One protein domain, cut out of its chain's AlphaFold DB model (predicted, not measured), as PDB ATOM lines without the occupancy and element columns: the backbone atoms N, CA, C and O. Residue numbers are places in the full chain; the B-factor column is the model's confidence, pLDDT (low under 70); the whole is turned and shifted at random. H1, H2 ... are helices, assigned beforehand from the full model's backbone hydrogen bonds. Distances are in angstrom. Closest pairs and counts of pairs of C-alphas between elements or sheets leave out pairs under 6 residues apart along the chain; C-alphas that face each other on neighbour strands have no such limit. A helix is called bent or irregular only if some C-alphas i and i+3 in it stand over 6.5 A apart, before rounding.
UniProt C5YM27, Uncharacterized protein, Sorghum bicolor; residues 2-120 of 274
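This is residues 2 to 120 of the 274 residues of an uncharacterized protein of Sorghum bicolor (UniProt C5YM27). Look first for a body of four helices: H6 packs lengthwise on H4 and crosses H5 steeply, while H3 packs on H4 and H5. Beside it, on the side of H3 and H4 away from H6, lies the helical hairpin of H1 and H2, more loosely joined; H1, H3 and H5 form roughly one row running one way, while H2, H4 and H6 run back the opposite way, H2 and H4 side by side with H1 and H3 and H6 packed on H4 and H5. The printed part has 119 residues with six named helices, H1 to H6 in chain order, and no named strand: the class is all helix. It is compact, with a radius of gyration of the C-alphas of 13.4 A and spans of 40 by 34 by 20 A.

Begin with the longest helices, of 16 residues each. H5, residues 75 to 90, is 23.6 A long, with a kink of 26 degrees near residue 82; H6, residues 98 to 113, is 23.5 A long and ends at C-alpha 113 at (266.383, 196.949, 297.902). Both are irregular: C-alphas 76 and 79 are 7.1 A apart in H5, and C-alphas 99 and 102 are 7.2 A apart in H6. H2, residues 16 to 31, is 22.0 A long. H4 holds residues 60 to 73 over 19.8 A, and H3 residues 41 to 52 over 16.5 A. Find C-alpha 3 at (284.653, 171.277, 300.229), where H1 begins; it runs to residue 11.

Start at the hub, H4, which touches H2, H3, H5 and H6. H4 and H6 run the same way at a shallow tilt of 18 degrees; their closest C-alphas, of Gly 64 and Val 103, are 4.1 A apart. H5 and H6 touch at a steep tilt of 54 degrees, opposite ways, with the C-alphas of Ala 85 and Ala 107 closest at 4.3 A; H6 touches H5 with residues 104 to 111 alone. H3 touches H5 at a shallow tilt of 22 degrees, the same way, closest at the C-alphas of Asn 42 and Ala 77, 5.4 A. H2, H3, H4 and H5 form an up and down bundle, each running against the one before it. H2 and H4 only just touch, with 3 pairs of C-alphas within 8 A, the closest those of Gly 31 and Gln 66 at 7.4 A. H1 and H2 form a hairpin, closest at the C-alphas of Val 11 and Ala 19, 4.7 A; H1 is apart from H4, H5 and H6. In H1, H2, H3 and H4 every O i to N i+4 pair is within hydrogen-bond range; in H5 and in H6, 10 of 12 are.

The two C-alphas farthest apart, of Asp 15 and Asp 116, are 40.5 A apart. The printed part has no cut and no long link. Its mean pLDDT is 93.0, and no printed residue is under 70; H1 has a mean of 76.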
ATOM      1  N   ASP A   2     287.371 174.249 297.790       74.06
ATOM      2  CA  ASP A   2     286.161 174.410 298.591       74.06
ATOM      3  C   ASP A   2     285.419 173.069 298.710       74.06
ATOM      4  O   ASP A   2     284.986 172.493 297.709       74.06
ATOM      5  N   ILE A   3     285.331 172.544 299.935       74.12
ATOM      6  CA  ILE A   3     284.653 171.277 300.229       74.12
ATOM      7  C   ILE A   3     283.165 171.389 299.891       74.12
ATOM      8  O   ILE A   3     282.610 170.442 299.338       74.12
ATOM      9  N   ALA A   4     282.534 172.538 300.148       72.75
ATOM     10  CA  ALA A   4     281.126 172.722 299.824       72.75
ATOM     11  C   ALA A   4     280.918 172.725 298.304       72.75
ATOM     12  O   ALA A   4     280.087 171.966 297.818       72.75
ATOM     13  N   GLY A   5     281.742 173.443 297.534       73.06
ATOM     14  CA  GLY A   5     281.713 173.381 296.069       73.06
ATOM     15  C   GLY A   5     281.882 171.958 295.507       73.06
ATOM     16  O   GLY A   5     281.162 171.559 294.590       73.06
ATOM     17  N   MET A   6     282.772 171.143 296.089       75.31
ATOM     18  CA  MET A   6     282.901 169.727 295.705       75.31
ATOM     19  C   MET A   6     281.655 168.905 296.050       75.31
ATOM     20  O   MET A   6     281.264 168.043 295.257       75.31
ATOM     21  N   LEU A   7     281.031 169.161 297.202       75.81
ATOM     22  CA  LEU A   7     279.791 168.503 297.608       75.81
ATOM     23  C   LEU A   7     278.645 168.860 296.658       75.81
ATOM     24  O   LEU A   7     277.996 167.946 296.159       75.81
ATOM     25  N   ILE A   8     278.465 170.136 296.299       78.62
ATOM     26  CA  ILE A   8     277.446 170.562 295.321       78.62
ATOM     27  C   ILE A   8     277.646 169.871 293.962       78.62
ATOM     28  O   ILE A   8     276.688 169.393 293.354       78.62
ATOM     29  N   GLY A   9     278.896 169.706 293.518       75.19
ATOM     30  CA  GLY A   9     279.202 168.937 292.308       75.19
ATOM     31  C   GLY A   9     278.773 167.459 292.372       75.19
ATOM     32  O   GLY A   9     278.423 166.878 291.342       75.19
ATOM     33  N   HIS A  10     278.774 166.846 293.560       76.56
ATOM     34  CA  HIS A  10     278.282 165.477 293.773       76.56
ATOM     35  C   HIS A  10     276.760 165.415 293.928       76.56
ATOM     36  O   HIS A  10     276.147 164.468 293.432       76.56
ATOM     37  N   VAL A  11     276.139 166.429 294.541       79.25
ATOM     38  CA  VAL A  11     274.674 166.563 294.661       79.25
ATOM     39  C   VAL A  11     274.020 166.470 293.281       79.25
ATOM     40  O   VAL A  11     273.048 165.739 293.114       79.25
ATOM     41  N   ALA A  12     274.607 167.101 292.260       75.19
ATOM     42  CA  ALA A  12     274.094 167.059 290.887       75.19
ATOM     43  C   ALA A  12     274.018 165.645 290.263       75.19
ATOM     44  O   ALA A  12     273.334 165.460 289.258       75.19
ATOM     45  N   LYS A  13     274.732 164.659 290.819       79.94
ATOM     46  CA  LYS A  13     274.778 163.263 290.339       79.94
ATOM     47  C   LYS A  13     274.126 162.271 291.306       79.94
ATOM     48  O   LYS A  13     274.171 161.070 291.049       79.94
ATOM     49  N   SER A  14     273.598 162.764 292.420       81.06
ATOM     50  CA  SER A  14     273.046 161.953 293.503       81.06
ATOM     51  C   SER A  14     271.533 161.799 293.374       81.06
ATOM     52  O   SER A  14     270.892 162.532 292.619       81.06
ATOM     53  N   ASP A  15     270.951 160.851 294.110       89.00
ATOM     54  CA  ASP A  15     269.499 160.771 294.233       89.00
ATOM     55  C   ASP A  15     268.932 162.000 294.983       89.00
ATOM     56  O   ASP A  15     269.658 162.655 295.740       89.00
ATOM     57  N   PRO A  16     267.648 162.347 294.773       87.50
ATOM     58  CA  PRO A  16     267.064 163.566 295.326       87.50
ATOM     59  C   PRO A  16     267.069 163.651 296.856       87.50
ATOM     60  O   PRO A  16     267.184 164.758 297.384       87.50
ATOM     61  N   GLU A  17     266.924 162.534 297.571       90.06
ATOM     62  CA  GLU A  17     266.892 162.538 299.040       90.06
ATOM     63  C   GLU A  17     268.283 162.863 299.584       90.06
ATOM     64  O   GLU A  17     268.456 163.861 300.286       90.06
ATOM     65  N   PHE A  18     269.300 162.121 299.142       89.19
ATOM     66  CA  PHE A  18     270.682 162.359 299.552       89.19
ATOM     67  C   PHE A  18     271.188 163.749 299.143       89.19
ATOM     68  O   PHE A  18     271.889 164.421 299.904       89.19
ATOM     69  N   ALA A  19     270.800 164.213 297.952       89.88
ATOM     70  CA  ALA A  19     271.078 165.566 297.492       89.88
ATOM     71  C   ALA A  19     270.573 166.615 298.496       89.88
ATOM     72  O   ALA A  19     271.331 167.499 298.898       89.88
ATOM     73  N   ASN A  20     269.318 166.506 298.937       92.94
ATOM     74  CA  ASN A  20     268.730 167.463 299.872       92.94
ATOM     75  C   ASN A  20     269.289 167.355 301.289       92.94
ATOM     76  O   ASN A  20     269.412 168.393 301.940       92.94
ATOM     77  N   ASP A  21     269.679 166.163 301.738       92.75
ATOM     78  CA  ASP A  21     270.362 165.984 303.022       92.75
ATOM     79  C   ASP A  21     271.704 166.726 303.045       92.75
ATOM     80  O   ASP A  21     272.011 167.435 304.006       92.75
ATOM     81  N   ILE A  22     272.483 166.639 301.959       91.44
ATOM     82  CA  ILE A  22     273.736 167.394 301.827       91.44
ATOM     83  C   ILE A  22     273.459 168.898 301.808       91.44
ATOM     84  O   ILE A  22     274.110 169.643 302.541       91.44
ATOM     85  N   LEU A  23     272.510 169.357 300.983       93.94
ATOM     86  CA  LEU A  23     272.177 170.781 300.896       93.94
ATOM     87  C   LEU A  23     271.748 171.329 302.268       93.94
ATOM     88  O   LEU A  23     272.242 172.372 302.695       93.94
ATOM     89  N   GLY A  24     270.883 170.603 302.980       95.19
ATOM     90  CA  GLY A  24     270.426 170.963 304.320       95.19
ATOM     91  C   GLY A  24     271.562 170.992 305.343       95.19
ATOM     92  O   GLY A  24     271.667 171.944 306.114       95.19
ATOM     93  N   ALA A  25     272.463 170.005 305.318       94.31
ATOM     94  CA  ALA A  25     273.620 169.966 306.211       94.31
ATOM     95  C   ALA A  25     274.579 171.145 305.979       94.31
ATOM     96  O   ALA A  25     275.056 171.749 306.940       94.31
ATOM     97  N   VAL A  26     274.830 171.508 304.716       93.88
ATOM     98  CA  VAL A  26     275.656 172.674 304.365       93.88
ATOM     99  C   VAL A  26     274.995 173.971 304.842       93.88
ATOM    100  O   VAL A  26     275.655 174.781 305.490       93.88
ATOM    101  N   LEU A  27     273.691 174.153 304.600       96.25
ATOM    102  CA  LEU A  27     272.943 175.331 305.064       96.25
ATOM    103  C   LEU A  27     272.950 175.457 306.587       96.25
ATOM    104  O   LEU A  27     273.165 176.554 307.103       96.25
ATOM    105  N   ALA A  28     272.756 174.346 307.300       95.81
ATOM    106  CA  ALA A  28     272.783 174.315 308.756       95.81
ATOM    107  C   ALA A  28     274.176 174.647 309.308       95.81
ATOM    108  O   ALA A  28     274.288 175.425 310.253       95.81
ATOM    109  N   ALA A  29     275.237 174.101 308.706       94.12
ATOM    110  CA  ALA A  29     276.612 174.373 309.117       94.12
ATOM    111  C   ALA A  29     277.011 175.837 308.872       94.12
ATOM    112  O   ALA A  29     277.596 176.468 309.751       94.12
ATOM    113  N   CYS A  30     276.675 176.392 307.704       95.00
ATOM    114  CA  CYS A  30     276.989 177.779 307.369       95.00
ATOM    115  C   CYS A  30     276.109 178.788 308.114       95.00
ATOM    116  O   CYS A  30     276.603 179.844 308.482       95.00
ATOM    117  N   GLY A  31     274.835 178.480 308.367       93.88
ATOM    118  CA  GLY A  31     273.905 179.359 309.088       93.88
ATOM    119  C   GLY A  31     274.050 179.329 310.616       93.88
ATOM    120  O   GLY A  31     273.383 180.095 311.315       93.88
ATOM    121  N   HIS A  32     274.900 178.451 311.155       93.81
ATOM    122  CA  HIS A  32     275.100 178.275 312.592       93.81
ATOM    123  C   HIS A  32     275.705 179.522 313.261       93.81
ATOM    124  O   HIS A  32     276.585 180.169 312.693       93.81
ATOM    125  N   ASN A  33     275.259 179.841 314.485       90.88
ATOM    126  CA  ASN A  33     275.787 180.933 315.319       90.88
ATOM    127  C   ASN A  33     276.000 182.266 314.577       90.88
ATOM    128  O   ASN A  33     277.034 182.907 314.721       90.88
ATOM    129  N   VAL A  34     275.009 182.709 313.795       91.56
ATOM    130  CA  VAL A  34     275.118 183.952 313.004       91.56
ATOM    131  C   VAL A  34     276.307 183.882 312.038       91.56
ATOM    132  O   VAL A  34     277.138 184.782 311.975       91.56
ATOM    133  N   TYR A  35     276.367 182.796 311.269       95.50
ATOM    134  CA  TYR A  35     277.378 182.591 310.232       95.50
ATOM    135  C   TYR A  35     278.816 182.524 310.749       95.50
ATOM    136  O   TYR A  35     279.743 182.890 310.034       95.50
ATOM    137  N   GLU A  36     279.021 182.019 311.969       93.50
ATOM    138  CA  GLU A  36     280.337 181.971 312.626       93.50
ATOM    139  C   GLU A  36     281.419 181.306 311.754       93.50
ATOM    140  O   GLU A  36     282.583 181.699 311.788       93.50
ATOM    141  N   MET A  37     281.039 180.314 310.940       90.94
ATOM    142  CA  MET A  37     281.969 179.591 310.064       90.94
ATOM    143  C   MET A  37     282.162 180.229 308.679       90.94
ATOM    144  O   MET A  37     283.022 179.783 307.917       90.94
ATOM    145  N   VAL A  38     281.371 181.243 308.322       95.12
ATOM    146  CA  VAL A  38     281.448 181.906 307.016       95.12
ATOM    147  C   VAL A  38     282.421 183.076 307.103       95.12
ATOM    148  O   VAL A  38     282.126 184.116 307.683       95.12
ATOM    149  N   VAL A  39     283.593 182.908 306.491       93.75
ATOM    150  CA  VAL A  39     284.630 183.954 306.439       93.75
ATOM    151  C   VAL A  39     284.447 184.872 305.227       93.75
ATOM    152  O   VAL A  39     284.697 186.070 305.314       93.75
ATOM    153  N   ASP A  40     284.002 184.316 304.098       96.12
ATOM    154  CA  ASP A  40     283.777 185.041 302.847       96.12
ATOM    155  C   ASP A  40     282.297 184.963 302.458       96.12
ATOM    156  O   ASP A  40     281.803 183.935 301.985       96.12
ATOM    157  N   PHE A  41     281.576 186.067 302.660       97.06
ATOM    158  CA  PHE A  41     280.161 186.143 302.312       97.06
ATOM    159  C   PHE A  41     279.913 186.249 300.810       97.06
ATOM    160  O   PHE A  41     278.835 185.859 300.368       97.06
ATOM    161  N   ASN A  42     280.879 186.713 300.013       96.69
ATOM    162  CA  ASN A  42     280.702 186.732 298.566       96.69
ATOM    163  C   ASN A  42     280.672 185.299 298.029       96.69
ATOM    164  O   ASN A  42     279.765 184.912 297.288       96.69
ATOM    165  N   TRP A  43     281.622 184.484 298.486       95.56
ATOM    166  CA  TRP A  43     281.616 183.050 298.221       95.56
ATOM    167  C   TRP A  43     280.315 182.392 298.695       95.56
ATOM    168  O   TRP A  43     279.688 181.649 297.939       95.56
ATOM    169  N   TYR A  44     279.873 182.699 299.917       97.31
ATOM    170  CA  TYR A  44     278.691 182.060 300.486       97.31
ATOM    171  C   TYR A  44     277.403 182.387 299.723       97.31
ATOM    172  O   TYR A  44     276.579 181.514 299.464       97.31
ATOM    173  N   VAL A  45     277.245 183.637 299.299       98.06
ATOM    174  CA  VAL A  45     276.106 184.073 298.486       98.06
ATOM    175  C   VAL A  45     276.097 183.387 297.118       98.06
ATOM    176  O   VAL A  45     275.042 182.929 296.675       98.06
ATOM    177  N   SER A  46     277.261 183.255 296.474       96.62
ATOM    178  CA  SER A  46     277.388 182.476 295.236       96.62
ATOM    179  C   SER A  46     277.016 181.003 295.457       96.62
ATOM    180  O   SER A  46     276.241 180.451 294.677       96.62
ATOM    181  N   LEU A  47     277.473 180.392 296.558       95.81
ATOM    182  CA  LEU A  47     277.113 179.020 296.927       95.81
ATOM    183  C   LEU A  47     275.594 178.859 297.087       95.81
ATOM    184  O   LEU A  47     275.023 177.928 296.524       95.81
ATOM    185  N   LEU A  48     274.922 179.775 297.791       97.50
ATOM    186  CA  LEU A  48     273.461 179.763 297.948       97.50
ATOM    187  C   LEU A  48     272.729 179.809 296.597       97.50
ATOM    188  O   LEU A  48     271.759 179.075 296.387       97.50
ATOM    189  N   ALA A  49     273.196 180.645 295.668       96.38
ATOM    190  CA  ALA A  49     272.618 180.736 294.330       96.38
ATOM    191  C   ALA A  49     272.835 179.449 293.515       96.38
ATOM    192  O   ALA A  49     271.926 179.010 292.809       96.38
ATOM    193  N   ASP A  50     274.001 178.814 293.633       94.19
ATOM    194  CA  ASP A  50     274.302 177.549 292.953       94.19
ATOM    195  C   ASP A  50     273.504 176.373 293.528       94.19
ATOM    196  O   ASP A  50     272.978 175.545 292.779       94.19
ATOM    197  N   MET A  51     273.313 176.339 294.850       93.75
ATOM    198  CA  MET A  51     272.427 175.376 295.511       93.75
ATOM    199  C   MET A  51     270.999 175.477 294.963       93.75
ATOM    200  O   MET A  51     270.415 174.455 294.603       93.75
ATOM    201  N   ALA A  52     270.469 176.694 294.799       94.94
ATOM    202  CA  ALA A  52     269.127 176.919 294.257       94.94
ATOM    203  C   ALA A  52     268.948 176.434 292.806       94.94
ATOM    204  O   ALA A  52     267.840 176.072 292.414       94.94
ATOM    205  N   ARG A  53     270.022 176.395 292.007       92.06
ATOM    206  CA  ARG A  53     269.997 175.882 290.622       92.06
ATOM    207  C   ARG A  53     270.110 174.369 290.525       92.06
ATOM    208  O   ARG A  53     270.002 173.808 289.434       92.06
ATOM    209  N   THR A  54     270.349 173.689 291.639       89.19
ATOM    210  CA  THR A  54     270.466 172.236 291.628       89.19
ATOM    211  C   THR A  54     269.098 171.609 291.341       89.19
ATOM    212  O   THR A  54     268.104 171.966 291.970       89.19
ATOM    213  N   LEU A  55     269.043 170.652 290.404       79.62
ATOM    214  CA  LEU A  55     267.799 170.062 289.871       79.62
ATOM    215  C   LEU A  55     266.824 169.565 290.952       79.62
ATOM    216  O   LEU A  55     265.610 169.628 290.772       79.62
ATOM    217  N   HIS A  56     267.354 169.067 292.066       81.75
ATOM    218  CA  HIS A  56     266.580 168.476 293.154       81.75
ATOM    219  C   HIS A  56     266.454 169.387 294.379       81.75
ATOM    220  O   HIS A  56     266.060 168.904 295.431       81.75
ATOM    221  N   CYS A  57     266.783 170.679 294.283       89.69
ATOM    222  CA  CYS A  57     266.758 171.576 295.436       89.69
ATOM    223  C   CYS A  57     265.340 171.725 296.021       89.69
ATOM    224  O   CYS A  57     264.466 172.345 295.411       89.69
ATOM    225  N   ALA A  58     265.156 171.214 297.239       93.56
ATOM    226  CA  ALA A  58     263.971 171.387 298.078       93.56
ATOM    227  C   ALA A  58     264.235 172.286 299.305       93.56
ATOM    228  O   ALA A  58     263.362 172.466 300.145       93.56
ATOM    229  N   GLN A  59     265.428 172.885 299.399       96.00
ATOM    230  CA  GLN A  59     265.866 173.728 300.522       96.00
ATOM    231  C   GLN A  59     265.583 175.228 300.315       96.00
ATOM    232  O   GLN A  59     266.224 176.084 300.927       96.00
ATOM    233  N   GLY A  60     264.667 175.584 299.412       97.00
ATOM    234  CA  GLY A  60     264.542 176.973 298.974       97.00
ATOM    235  C   GLY A  60     264.025 177.941 300.040       97.00
ATOM    236  O   GLY A  60     264.418 179.105 300.005       97.00
ATOM    237  N   ASP A  61     263.237 177.481 301.019       97.31
ATOM    238  CA  ASP A  61     262.852 178.293 302.185       97.31
ATOM    239  C   ASP A  61     264.082 178.789 302.951       97.31
ATOM    240  O   ASP A  61     264.233 179.983 303.216       97.31
ATOM    241  N   GLU A  62     264.998 177.871 303.253       98.12
ATOM    242  CA  GLU A  62     266.199 178.166 304.021       98.12
ATOM    243  C   GLU A  62     267.198 178.995 303.205       98.12
ATOM    244  O   GLU A  62     267.733 179.981 303.710       98.12
ATOM    245  N   ILE A  63     267.380 178.680 301.918       98.38
ATOM    246  CA  ILE A  63     268.203 179.493 301.007       98.38
ATOM    247  C   ILE A  63     267.665 180.928 300.936       98.38
ATOM    248  O   ILE A  63     268.420 181.883 301.116       98.38
ATOM    249  N   GLY A  64     266.359 181.096 300.707       98.31
ATOM    250  CA  GLY A  64     265.720 182.410 300.633       98.31
ATOM    251  C   GLY A  64     265.876 183.201 301.933       98.31
ATOM    252  O   GLY A  64     266.257 184.372 301.903       98.31
ATOM    253  N   ARG A  65     265.659 182.546 303.082       98.50
ATOM    254  CA  ARG A  65     265.851 183.144 304.410       98.50
ATOM    255  C   ARG A  65     267.280 183.649 304.598       98.50
ATOM    256  O   ARG A  65     267.467 184.779 305.046       98.50
ATOM    257  N   GLN A  66     268.276 182.836 304.252       98.50
ATOM    258  CA  GLN A  66     269.681 183.194 304.431       98.50
ATOM    259  C   GLN A  66     270.143 184.282 303.446       98.50
ATOM    260  O   GLN A  66     270.891 185.166 303.854       98.50
ATOM    261  N   LEU A  67     269.644 184.309 302.202       98.62
ATOM    262  CA  LEU A  67     269.903 185.413 301.260       98.62
ATOM    263  C   LEU A  67     269.427 186.767 301.815       98.62
ATOM    264  O   LEU A  67     270.154 187.760 301.741       98.62
ATOM    265  N   VAL A  68     268.221 186.809 302.391       98.44
ATOM    266  CA  VAL A  68     267.676 188.031 303.008       98.44
ATOM    267  C   VAL A  68     268.472 188.417 304.256       98.44
ATOM    268  O   VAL A  68     268.841 189.582 304.405       98.44
ATOM    269  N   ASP A  69     268.766 187.458 305.138       98.25
ATOM    270  CA  ASP A  69     269.474 187.719 306.396       98.25
ATOM    271  C   ASP A  69     270.895 188.259 306.163       98.25
ATOM    272  O   ASP A  69     271.277 189.273 306.755       98.25
ATOM    273  N   VAL A  70     271.643 187.662 305.226       98.06
ATOM    274  CA  VAL A  70     272.965 188.163 304.814       98.06
ATOM    275  C   VAL A  70     272.852 189.577 304.247       98.06
ATOM    276  O   VAL A  70     273.627 190.444 304.640       98.06
ATOM    277  N   GLY A  71     271.864 189.861 303.389       97.62
ATOM    278  CA  GLY A  71     271.697 191.201 302.814       97.62
ATOM    279  C   GLY A  71     271.425 192.283 303.858       97.62
ATOM    280  O   GLY A  71     271.966 193.391 303.768       97.62
ATOM    281  N   LEU A  72     270.617 191.958 304.870       97.44
ATOM    282  CA  LEU A  72     270.299 192.876 305.963       97.44
ATOM    283  C   LEU A  72     271.501 193.132 306.885       97.44
ATOM    284  O   LEU A  72     271.670 194.261 307.344       97.44
ATOM    285  N   ARG A  73     272.334 192.117 307.148       96.44
ATOM    286  CA  ARG A  73     273.395 192.173 308.171       96.44
ATOM    287  C   ARG A  73     274.785 192.491 307.629       96.44
ATOM    288  O   ARG A  73     275.564 193.139 308.323       96.44
ATOM    289  N   VAL A  74     275.105 192.052 306.415       97.00
ATOM    290  CA  VAL A  74     276.463 192.090 305.857       97.00
ATOM    291  C   VAL A  74     276.489 193.016 304.649       97.00
ATOM    292  O   VAL A  74     276.172 192.624 303.527       97.00
ATOM    293  N   GLN A  75     276.863 194.275 304.878       96.69
ATOM    294  CA  GLN A  75     276.837 195.294 303.824       96.69
ATOM    295  C   GLN A  75     277.783 194.960 302.665       96.69
ATOM    296  O   GLN A  75     277.401 195.102 301.505       96.69
ATOM    297  N   ASP A  76     278.967 194.436 302.985       96.75
ATOM    298  CA  ASP A  76     280.011 194.102 302.010       96.75
ATOM    299  C   ASP A  76     279.609 192.968 301.055       96.75
ATOM    300  O   ASP A  76     280.145 192.869 299.955       96.75
ATOM    301  N   ALA A  77     278.627 192.144 301.440       97.75
ATOM    302  CA  ALA A  77     278.105 191.053 300.618       97.75
ATOM    303  C   ALA A  77     277.025 191.507 299.619       97.75
ATOM    304  O   ALA A  77     276.652 190.760 298.713       97.75
ATOM    305  N   ARG A  78     276.485 192.727 299.765       98.38
ATOM    306  CA  ARG A  78     275.367 193.229 298.945       98.38
ATOM    307  C   ARG A  78     275.666 193.288 297.439       98.38
ATOM    308  O   ARG A  78     274.774 192.916 296.676       98.38
ATOM    309  N   PRO A  79     276.867 193.689 296.971       98.00
ATOM    310  CA  PRO A  79     277.177 193.669 295.539       98.00
ATOM    311  C   PRO A  79     277.074 192.262 294.941       98.00
ATOM    312  O   PRO A  79     276.522 192.070 293.855       98.00
ATOM    313  N   GLU A  80     277.559 191.265 295.678       98.25
ATOM    314  CA  GLU A  80     277.494 189.865 295.277       98.25
ATOM    315  C   GLU A  80     276.063 189.313 295.362       98.25
ATOM    316  O   GLU A  80     275.621 188.616 294.450       98.25
ATOM    317  N   LEU A  81     275.290 189.705 296.379       98.25
ATOM    318  CA  LEU A  81     273.860 189.390 296.480       98.25
ATOM    319  C   LEU A  81     273.072 189.899 295.284       98.25
ATOM    320  O   LEU A  81     272.281 189.145 294.728       98.25
ATOM    321  N   VAL A  82     273.291 191.142 294.857       98.38
ATOM    322  CA  VAL A  82     272.609 191.706 293.685       98.38
ATOM    323  C   VAL A  82     273.009 190.963 292.413       98.38
ATOM    324  O   VAL A  82     272.147 190.633 291.595       98.38
ATOM    325  N   ARG A  83     274.296 190.623 292.259       97.81
ATOM    326  CA  ARG A  83     274.776 189.815 291.130       97.81
ATOM    327  C   ARG A  83     274.099 188.442 291.100       97.81
ATOM    328  O   ARG A  83     273.547 188.054 290.069       97.81
ATOM    329  N   SER A  84     274.109 187.735 292.223       97.94
ATOM    330  CA  SER A  84     273.512 186.408 292.363       97.94
ATOM    331  C   SER A  84     271.987 186.443 292.196       97.94
ATOM    332  O   SER A  84     271.437 185.658 291.421       97.94
ATOM    333  N   ALA A  85     271.298 187.417 292.792       98.25
ATOM    334  CA  ALA A  85     269.861 187.621 292.634       98.25
ATOM    335  C   ALA A  85     269.469 187.862 291.171       98.25
ATOM    336  O   ALA A  85     268.573 187.187 290.661       98.25
ATOM    337  N   ARG A  86     270.194 188.732 290.453       97.25
ATOM    338  CA  ARG A  86     269.984 188.951 289.013       97.25
ATOM    339  C   ARG A  86     270.060 187.635 288.237       97.25
ATOM    340  O   ARG A  86     269.186 187.345 287.426       97.25
ATOM    341  N   THR A  87     271.083 186.820 288.490       97.00
ATOM    342  CA  THR A  87     271.247 185.537 287.783       97.00
ATOM    343  C   THR A  87     270.151 184.513 288.096       97.00
ATOM    344  O   THR A  87     269.886 183.653 287.264       97.00
ATOM    345  N   LEU A  88     269.514 184.580 289.268       97.19
ATOM    346  CA  LEU A  88     268.370 183.732 289.620       97.19
ATOM    347  C   LEU A  88     267.083 184.208 288.932       97.19
ATOM    348  O   LEU A  88     266.327 183.395 288.415       97.19
ATOM    349  N   LEU A  89     266.850 185.522 288.888       97.00
ATOM    350  CA  LEU A  89     265.650 186.106 288.279       97.00
ATOM    351  C   LEU A  89     265.632 185.971 286.754       97.00
ATOM    352  O   LEU A  89     264.569 185.806 286.164       97.00
ATOM    353  N   ILE A  90     266.798 186.032 286.106       95.62
ATOM    354  CA  ILE A  90     266.898 185.858 284.651       95.62
ATOM    355  C   ILE A  90     266.567 184.421 284.243       95.62
ATOM    356  O   ILE A  90     265.984 184.231 283.179       95.62
ATOM    357  N   ASP A  91     266.903 183.426 285.066       93.81
ATOM    358  CA  ASP A  91     266.724 182.018 284.725       93.81
ATOM    359  C   ASP A  91     265.232 181.619 284.731       93.81
ATOM    360  O   ASP A  91     264.599 181.449 285.783       93.81
ATOM    361  N   PRO A  92     264.627 181.405 283.548       89.25
ATOM    362  CA  PRO A  92     263.206 181.133 283.467       89.25
ATOM    363  C   PRO A  92     262.883 179.688 283.888       89.25
ATOM    364  O   PRO A  92     261.701 179.352 284.000       89.25
ATOM    365  N   THR A  93     263.883 178.815 284.076       90.31
ATOM    366  CA  THR A  93     263.692 177.415 284.493       90.31
ATOM    367  C   THR A  93     263.315 177.302 285.970       90.31
ATOM    368  O   THR A  93     262.552 176.410 286.338       90.31
ATOM    369  N   LEU A  94     263.741 178.262 286.796       91.75
ATOM    370  CA  LEU A  94     263.492 178.259 288.241       91.75
ATOM    371  C   LEU A  94     262.031 178.592 288.595       91.75
ATOM    372  O   LEU A  94     261.525 178.172 289.631       91.75
ATOM    373  N   HIS A  95     261.319 179.288 287.706       89.38
ATOM    374  CA  HIS A  95     259.951 179.776 287.922       89.38
ATOM    375  C   HIS A  95     258.880 178.671 287.959       89.38
ATOM    376  O   HIS A  95     257.748 178.928 288.366       89.38
ATOM    377  N   GLY A  96     259.211 177.453 287.519       85.75
ATOM    378  CA  GLY A  96     258.310 176.295 287.566       85.75
ATOM    379  C   GLY A  96     258.466 175.423 288.815       85.75
ATOM    380  O   GLY A  96     257.641 174.539 289.033       85.75
ATOM    381  N   ASN A  97     259.509 175.641 289.625       89.06
ATOM    382  CA  ASN A  97     259.788 174.829 290.806       89.06
ATOM    383  C   ASN A  97     259.254 175.518 292.068       89.06
ATOM    384  O   ASN A  97     259.800 176.526 292.515       89.06
ATOM    385  N   HIS A  98     258.217 174.938 292.677       92.00
ATOM    386  CA  HIS A  98     257.582 175.504 293.869       92.00
ATOM    387  C   HIS A  98     258.506 175.638 295.086       92.00
ATOM    388  O   HIS A  98     258.320 176.554 295.884       92.00
ATOM    389  N   PHE A  99     259.540 174.797 295.197       94.00
ATOM    390  CA  PHE A  99     260.525 174.892 296.269       94.00
ATOM    391  C   PHE A  99     261.384 176.147 296.136       94.00
ATOM    392  O   PHE A  99     261.927 176.612 297.128       94.00
ATOM    393  N   LEU A 100     261.504 176.720 294.935       95.75
ATOM    394  CA  LEU A 100     262.332 177.897 294.675       95.75
ATOM    395  C   LEU A 100     261.566 179.215 294.801       95.75
ATOM    396  O   LEU A 100     262.177 180.277 294.724       95.75
ATOM    397  N   PHE A 101     260.253 179.187 295.038       96.81
ATOM    398  CA  PHE A 101     259.461 180.403 295.235       96.81
ATOM    399  C   PHE A 101     260.002 181.322 296.350       96.81
ATOM    400  O   PHE A 101     260.081 182.528 296.105       96.81
ATOM    401  N   PRO A 102     260.455 180.818 297.518       98.12
ATOM    402  CA  PRO A 102     261.083 181.662 298.538       98.12
ATOM    403  C   PRO A 102     262.423 182.255 298.078       98.12
ATOM    404  O   PRO A 102     262.711 183.416 298.366       98.12
ATOM    405  N   VAL A 103     263.216 181.503 297.306       98.38
ATOM    406  CA  VAL A 103     264.487 181.978 296.730       98.38
ATOM    407  C   VAL A 103     264.241 183.101 295.727       98.38
ATOM    408  O   VAL A 103     264.882 184.146 295.792       98.38
ATOM    409  N   LEU A 104     263.279 182.914 294.824       98.19
ATOM    410  CA  LEU A 104     262.875 183.915 293.839       98.19
ATOM    411  C   LEU A 104     262.305 185.170 294.512       98.19
ATOM    412  O   LEU A 104     262.628 186.288 294.116       98.19
ATOM    413  N   SER A 105     261.522 184.999 295.580       98.50
ATOM    414  CA  SER A 105     261.048 186.106 296.413       98.50
ATOM    415  C   SER A 105     262.205 186.890 297.036       98.50
ATOM    416  O   SER A 105     262.224 188.118 296.966       98.50
ATOM    417  N   ALA A 106     263.189 186.196 297.616       98.75
ATOM    418  CA  ALA A 106     264.383 186.815 298.186       98.75
ATOM    419  C   ALA A 106     265.199 187.554 297.117       98.75
ATOM    420  O   ALA A 106     265.580 188.704 297.324       98.75
ATOM    421  N   ALA A 107     265.408 186.941 295.950       98.62
ATOM    422  CA  ALA A 107     266.135 187.545 294.840       98.62
ATOM    423  C   ALA A 107     265.444 188.817 294.316       98.62
ATOM    424  O   ALA A 107     266.104 189.839 294.106       98.62
ATOM    425  N   ALA A 108     264.116 188.797 294.162       98.56
ATOM    426  CA  ALA A 108     263.349 189.978 293.771       98.56
ATOM    427  C   ALA A 108     263.454 191.092 294.820       98.56
ATOM    428  O   ALA A 108     263.707 192.245 294.470       98.56
ATOM    429  N   TRP A 109     263.338 190.750 296.108       98.69
ATOM    430  CA  TRP A 109     263.511 191.710 297.196       98.69
ATOM    431  C   TRP A 109     264.910 192.346 297.188       98.69
ATOM    432  O   TRP A 109     265.000 193.572 297.158       98.69
ATOM    433  N   VAL A 110     265.978 191.539 297.128       98.62
ATOM    434  CA  VAL A 110     267.380 192.002 297.068       98.62
ATOM    435  C   VAL A 110     267.582 192.969 295.903       98.62
ATOM    436  O   VAL A 110     268.165 194.037 296.076       98.62
ATOM    437  N   SER A 111     267.069 192.613 294.724       98.31
ATOM    438  CA  SER A 111     267.275 193.400 293.507       98.31
ATOM    439  C   SER A 111     266.590 194.769 293.563       98.31
ATOM    440  O   SER A 111     267.111 195.738 293.017       98.31
ATOM    441  N   GLY A 112     265.442 194.868 294.239       97.94
ATOM    442  CA  GLY A 112     264.774 196.149 294.478       97.94
ATOM    443  C   GLY A 112     265.386 196.956 295.628       97.94
ATOM    444  O   GLY A 112     265.434 198.179 295.550       97.94
ATOM    445  N   GLU A 113     265.833 196.297 296.701       97.94
ATOM    446  CA  GLU A 113     266.383 196.949 297.902       97.94
ATOM    447  C   GLU A 113     267.762 197.580 297.665       97.94
ATOM    448  O   GLU A 113     268.080 198.634 298.220       97.94
ATOM    449  N   TYR A 114     268.571 196.935 296.826       98.06
ATOM    450  CA  TYR A 114     269.948 197.324 296.523       98.06
ATOM    451  C   TYR A 114     270.126 197.642 295.034       98.06
ATOM    452  O   TYR A 114     271.145 197.309 294.425       98.06
ATOM    453  N   VAL A 115     269.109 198.255 294.419       97.06
ATOM    454  CA  VAL A 115     269.118 198.598 292.987       97.06
ATOM    455  C   VAL A 115     270.300 199.496 292.603       97.06
ATOM    456  O   VAL A 115     270.807 199.391 291.491       97.06
ATOM    457  N   ASP A 116     270.807 200.305 293.532       95.69
ATOM    458  CA  ASP A 116     271.990 201.152 293.362       95.69
ATOM    459  C   ASP A 116     273.266 200.370 293.005       95.69
ATOM    460  O   ASP A 116     274.171 200.914 292.375       95.69
ATOM    461  N   LEU A 117     273.318 199.079 293.347       96.69
ATOM    462  CA  LEU A 117     274.432 198.181 293.032       96.69
ATOM    463  C   LEU A 117     274.225 197.406 291.714       96.69
ATOM    464  O   LEU A 117     275.108 196.657 291.285       96.69
ATOM    465  N   THR A 118     273.069 197.556 291.060       94.56
ATOM    466  CA  THR A 118     272.751 196.876 289.798       94.56
ATOM    467  C   THR A 118     273.485 197.521 288.623       94.56
ATOM    468  O   THR A 118     273.460 198.734 288.432       94.56
ATOM    469  N   LYS A 119     274.093 196.688 287.766       90.38
ATOM    470  CA  LYS A 119     274.773 197.142 286.538       90.38
ATOM    471  C   LYS A 119     273.816 197.427 285.377       90.38
ATOM    472  O   LYS A 119     274.122 198.272 284.543       90.38
ATOM    473  N   ASP A 120     272.701 196.701 285.310       94.56
ATOM    474  CA  ASP A 120     271.702 196.814 284.246       94.56
ATOM    475  C   ASP A 120     270.279 196.751 284.834       94.56
ATOM    476  O   ASP A 120     269.727 195.665 285.033       94.56
TER     477      ASP A 120